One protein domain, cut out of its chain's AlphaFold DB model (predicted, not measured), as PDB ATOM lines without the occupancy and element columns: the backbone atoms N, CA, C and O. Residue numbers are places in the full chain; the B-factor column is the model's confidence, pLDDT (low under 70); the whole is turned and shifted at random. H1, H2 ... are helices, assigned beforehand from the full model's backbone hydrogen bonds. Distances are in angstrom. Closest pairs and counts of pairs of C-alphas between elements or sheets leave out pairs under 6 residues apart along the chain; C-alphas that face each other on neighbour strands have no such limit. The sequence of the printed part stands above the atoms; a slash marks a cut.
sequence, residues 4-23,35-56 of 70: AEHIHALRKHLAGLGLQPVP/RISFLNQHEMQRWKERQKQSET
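This is residues 4 to 23 and 35 to 56 of the 70 residues of an uncharacterized protein of Chitinophaga flava (UniProt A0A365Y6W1). H2, the longest helix by residues, makes the crossbar of a loose, open T, and H1 points toward its side without reaching it. Residues 17 to 23 and 35 to 40, in no named element, lie between the two helices. The printed part has 42 residues with two named helices, H1 then H2, no named strand, and the class all helix. It is only just loose, close to extended, with a radius of gyration of the C-alphas of 13.2 A and spans of 37 by 26 by 17 A.

Find C-alpha 41 at (157.993, 169.948, 271.997); from there H2, residues 41 to 54, runs 20.1 A to C-alpha 54 at (171.729, 156.837, 265.409). H1, residues 4 to 16, begins at C-alpha 4 at (194.074, 172.572, 279.088) and is 18.8 A long.

H2 and H1 are apart, with no C-alpha of the one within 8 A of the other. In both, every O i to N i+4 pair is within hydrogen-bond range. Residues 4 to 10 of H1 stand free, as do residues 40 to 46 and 48 to 56.

The C-alphas farthest apart, of Ala 4 and His 42, are 38.0 A apart. Residues 24 to 34 are not printed; across this cut, C-alphas 23 and 35 are 10.6 A apart. Look for pLDDT under 70 at residues 21 to 23, 35 to 37 and 52 to 56.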
ATOM      1  N   ALA A   4     194.586 173.394 280.182       73.31
ATOM      2  CA  ALA A   4     194.074 172.572 279.088       73.31
ATOM      3  C   ALA A   4     193.281 171.350 279.583       73.31
ATOM      4  O   ALA A   4     192.206 171.054 279.058       73.31
ATOM      5  N   GLU A   5     193.765 170.674 280.629       76.50
ATOM      6  CA  GLU A   5     193.067 169.537 281.245       76.50
ATOM      7  C   GLU A   5     191.733 169.971 281.864       76.50
ATOM      8  O   GLU A   5     190.727 169.270 281.737       76.50
ATOM      9  N   HIS A   6     191.698 171.158 282.473       78.56
ATOM     10  CA  HIS A   6     190.490 171.708 283.085       78.56
ATOM     11  C   HIS A   6     189.421 172.050 282.037       78.56
ATOM     12  O   HIS A   6     188.251 171.698 282.193       78.56
ATOM     13  N   ILE A   7     189.828 172.666 280.923       80.31
ATOM     14  CA  ILE A   7     188.939 172.969 279.793       80.31
ATOM     15  C   ILE A   7     188.393 171.676 279.176       80.31
ATOM     16  O   ILE A   7     187.212 171.597 278.836       80.31
ATOM     17  N   HIS A   8     189.226 170.641 279.054       79.00
ATOM     18  CA  HIS A   8     188.797 169.352 278.521       79.00
ATOM     19  C   HIS A   8     187.772 168.657 279.431       79.00
ATOM     20  O   HIS A   8     186.732 168.195 278.952       79.00
ATOM     21  N   ALA A   9     188.019 168.635 280.744       83.81
ATOM     22  CA  ALA A   9     187.088 168.078 281.723       83.81
ATOM     23  C   ALA A   9     185.740 168.819 281.713       83.81
ATOM     24  O   ALA A   9     184.684 168.182 281.688       83.81
ATOM     25  N   LEU A  10     185.775 170.152 281.645       81.88
ATOM     26  CA  LEU A  10     184.579 170.986 281.554       81.88
ATOM     27  C   LEU A  10     183.787 170.707 280.269       81.88
ATOM     28  O   LEU A  10     182.577 170.500 280.328       81.88
ATOM     29  N   ARG A  11     184.457 170.624 279.113       81.88
ATOM     30  CA  ARG A  11     183.813 170.289 277.830       81.88
ATOM     31  C   ARG A  11     183.116 168.933 277.878       81.88
ATOM     32  O   ARG A  11     181.983 168.815 277.419       81.88
ATOM     33  N   LYS A  12     183.762 167.923 278.466       82.62
ATOM     34  CA  LYS A  12     183.180 166.586 278.633       82.62
ATOM     35  C   LYS A  12     181.937 166.616 279.527       82.62
ATOM     36  O   LYS A  12     180.945 165.964 279.214       82.62
ATOM     37  N   HIS A  13     181.988 167.382 280.613       81.38
ATOM     38  CA  HIS A  13     180.863 167.522 281.533       81.38
ATOM     39  C   HIS A  13     179.666 168.225 280.876       81.38
ATOM     40  O   HIS A  13     178.548 167.718 280.923       81.38
ATOM     41  N   LEU A  14     179.911 169.343 280.187       81.69
ATOM     42  CA  LEU A  14     178.878 170.108 279.483       81.69
ATOM     43  C   LEU A  14     178.246 169.317 278.329       81.69
ATOM     44  O   LEU A  14     177.029 169.358 278.154       81.69
ATOM     45  N   ALA A  15     179.038 168.522 277.603       80.19
ATOM     46  CA  ALA A  15     178.521 167.638 276.562       80.19
ATOM     47  C   ALA A  15     177.515 166.610 277.111       80.19
ATOM     48  O   ALA A  15     176.507 166.341 276.462       80.19
ATOM     49  N   GLY A  16     177.737 166.088 278.325       76.12
ATOM     50  CA  GLY A  16     176.788 165.196 279.005       76.12
ATOM     51  C   GLY A  16     175.451 165.862 279.355       76.12
ATOM     52  O   GLY A  16     174.439 165.179 279.480       76.12
ATOM     53  N   LEU A  17     175.434 167.193 279.454       83.38
ATOM     54  CA  LEU A  17     174.235 168.009 279.671       83.38
ATOM     55  C   LEU A  17     173.601 168.500 278.355       83.38
ATOM     56  O   LEU A  17     172.664 169.294 278.383       83.38
ATOM     57  N   GLY A  18     174.103 168.052 277.198       79.50
ATOM     58  CA  GLY A  18     173.628 168.483 275.879       79.50
ATOM     59  C   GLY A  18     174.121 169.870 275.451       79.50
ATOM     60  O   GLY A  18     173.654 170.405 274.447       79.50
ATOM     61  N   LEU A  19     175.072 170.456 276.183       75.31
ATOM     62  CA  LEU A  19     175.669 171.753 275.873       75.31
ATOM     63  C   LEU A  19     176.946 171.530 275.057       75.31
ATOM     64  O   LEU A  19     178.008 171.225 275.599       75.31
ATOM     65  N   GLN A  20     176.833 171.654 273.735       73.25
ATOM     66  CA  GLN A  20     177.982 171.570 272.835       73.25
ATOM     67  C   GLN A  20     178.601 172.959 272.616       73.25
ATOM     68  O   GLN A  20     177.864 173.934 272.449       73.25
ATOM     69  N   PRO A  21     179.941 173.077 272.611       65.38
ATOM     70  CA  PRO A  21     180.600 174.328 272.263       65.38
ATOM     71  C   PRO A  21     180.303 174.677 270.800       65.38
ATOM     72  O   PRO A  21     180.379 173.817 269.920       65.38
ATOM     73  N   VAL A  22     179.959 175.938 270.545       59.62
ATOM     74  CA  VAL A  22     179.794 176.448 269.180       59.62
ATOM     75  C   VAL A  22     181.190 176.545 268.557       59.62
ATOM     76  O   VAL A  22     182.084 177.081 269.214       59.62
ATOM     77  N   PRO A  23     181.422 176.017 267.340       58.84
ATOM     78  CA  PRO A  23     182.694 176.219 266.663       58.84
ATOM     79  C   PRO A  23     182.915 177.721 266.485       58.84
ATOM     80  O   PRO A  23     182.071 178.409 265.910       58.84
ATOM     81  N   ARG A  35     175.775 178.712 273.235       50.03
ATOM     82  CA  ARG A  35     174.423 178.879 272.697       50.03
ATOM     83  C   ARG A  35     173.511 177.766 273.214       50.03
ATOM     84  O   ARG A  35     173.509 176.655 272.688       50.03
ATOM     85  N   ILE A  36     172.711 178.074 274.231       60.44
ATOM     86  CA  ILE A  36     171.666 177.171 274.724       60.44
ATOM     87  C   ILE A  36     170.548 177.126 273.675       60.44
ATOM     88  O   ILE A  36     169.892 178.131 273.408       60.44
ATOM     89  N   SER A  37     170.355 175.966 273.046       60.97
ATOM     90  CA  SER A  37     169.284 175.760 272.065       60.97
ATOM     91  C   SER A  37     168.092 175.119 272.773       60.97
ATOM     92  O   SER A  37     168.111 173.926 273.064       60.97
ATOM     93  N   PHE A  38     167.062 175.907 273.083       70.25
ATOM     94  CA  PHE A  38     165.810 175.370 273.615       70.25
ATOM     95  C   PHE A  38     165.014 174.739 272.471       70.25
ATOM     96  O   PHE A  38     164.581 175.441 271.562       70.25
ATOM     97  N   LEU A  39     164.834 173.418 272.508       72.62
ATOM     98  CA  LEU A  39     163.959 172.721 271.567       72.62
ATOM     99  C   LEU A  39     162.517 172.809 272.063       72.62
ATOM    100  O   LEU A  39     162.227 172.458 273.212       72.62
ATOM    101  N   ASN A  40     161.597 173.216 271.194       79.12
ATOM    102  CA  ASN A  40     160.171 173.087 271.479       79.12
ATOM    103  C   ASN A  40     159.735 171.605 271.468       79.12
ATOM    104  O   ASN A  40     160.482 170.709 271.070       79.12
ATOM    105  N   GLN A  41     158.498 171.323 271.889       77.19
ATOM    106  CA  GLN A  41     157.993 169.948 271.997       77.19
ATOM    107  C   GLN A  41     158.091 169.164 270.677       77.19
ATOM    108  O   GLN A  41     158.464 167.991 270.686       77.19
ATOM    109  N   HIS A  42     157.798 169.794 269.539       79.75
ATOM    110  CA  HIS A  42     157.863 169.142 268.229       79.75
ATOM    111  C   HIS A  42     159.307 168.864 267.796       79.75
ATOM    112  O   HIS A  42     159.607 167.805 267.244       79.75
ATOM    113  N   GLU A  43     160.214 169.797 268.063       78.50
ATOM    114  CA  GLU A  43     161.644 169.655 267.792       78.50
ATOM    115  C   GLU A  43     162.281 168.573 268.660       78.50
ATOM    116  O   GLU A  43     163.060 167.766 268.153       78.50
ATOM    117  N   MET A  44     161.885 168.493 269.930       81.31
ATOM    118  CA  MET A  44     162.314 167.452 270.859       81.31
ATOM    119  C   MET A  44     161.901 166.054 270.379       81.31
ATOM    120  O   MET A  44     162.691 165.117 270.468       81.31
ATOM    121  N   GLN A  45     160.690 165.894 269.833       81.19
ATOM    122  CA  GLN A  45     160.237 164.609 269.283       81.19
ATOM    123  C   GLN A  45     161.046 164.200 268.045       81.19
ATOM    124  O   GLN A  45     161.542 163.076 267.985       81.19
ATOM    125  N   ARG A  46     161.274 165.129 267.105       80.06
ATOM    126  CA  ARG A  46     162.126 164.873 265.927       80.06
ATOM    127  C   ARG A  46     163.568 164.550 266.315       80.06
ATOM    128  O   ARG A  46     164.202 163.703 265.693       80.06
ATOM    129  N   TRP A  47     164.099 165.223 267.334       76.38
ATOM    130  CA  TRP A  47     165.436 164.943 267.849       76.38
ATOM    131  C   TRP A  47     165.519 163.539 268.463       76.38
ATOM    132  O   TRP A  47     166.426 162.784 268.114       76.38
ATOM    133  N   LYS A  48     164.536 163.141 269.283       79.44
ATOM    134  CA  LYS A  48     164.444 161.782 269.850       79.44
ATOM    135  C   LYS A  48     164.356 160.701 268.772       79.44
ATOM    136  O   LYS A  48     165.012 159.669 268.885       79.44
ATOM    137  N   GLU A  49     163.582 160.939 267.718       80.81
ATOM    138  CA  GLU A  49     163.454 160.011 266.591       80.81
ATOM    139  C   GLU A  49     164.786 159.815 265.851       80.81
ATOM    140  O   GLU A  49     165.180 158.682 265.575       80.81
ATOM    141  N   ARG A  50     165.537 160.900 265.621       74.00
ATOM    142  CA  ARG A  50     166.885 160.830 265.032       74.00
ATOM    143  C   ARG A  50     167.893 160.117 265.936       74.00
ATOM    144  O   ARG A  50     168.723 159.374 265.428       74.00
ATOM    145  N   GLN A  51     167.823 160.303 267.256       71.94
ATOM    146  CA  GLN A  51     168.687 159.578 268.201       71.94
ATOM    147  C   GLN A  51     168.429 158.068 268.156       71.94
ATOM    148  O   GLN A  51     169.374 157.289 268.075       71.94
ATOM    149  N   LYS A  52     167.158 157.654 268.079       69.31
ATOM    150  CA  LYS A  52     166.777 156.241 267.924       69.31
ATOM    151  C   LYS A  52     167.312 155.613 266.626       69.31
ATOM    152  O   LYS A  52     167.571 154.418 266.581       69.31
ATOM    153  N   GLN A  53     167.495 156.412 265.574       60.44
ATOM    154  CA  GLN A  53     168.109 155.982 264.310       60.44
ATOM    155  C   GLN A  53     169.650 156.023 264.332       60.44
ATOM    156  O   GLN A  53     170.283 155.434 263.462       60.44
ATOM    157  N   SER A  54     170.268 156.706 265.302       56.22
ATOM    158  CA  SER A  54     171.729 156.837 265.409       56.22
ATOM    159  C   SER A  54     172.395 155.652 266.120       56.22
ATOM    160  O   SER A  54     173.587 155.424 265.919       56.22
ATOM    161  N   GLU A  55     171.650 154.861 266.901       54.12
ATOM    162  CA  GLU A  55     172.164 153.649 267.567       54.12
ATOM    163  C   GLU A  55     172.641 152.566 266.577       54.12
ATOM    164  O   GLU A  55     173.393 151.674 266.960       54.12
ATOM    165  N   THR A  56     172.285 152.651 265.290       54.47
ATOM    166  CA  THR A  56     172.635 151.642 264.276       54.47
ATOM    167  C   THR A  56     173.930 151.913 263.501       54.47
ATOM    168  O   THR A  56     174.312 151.080 262.685       54.47
TER     169      THR A  56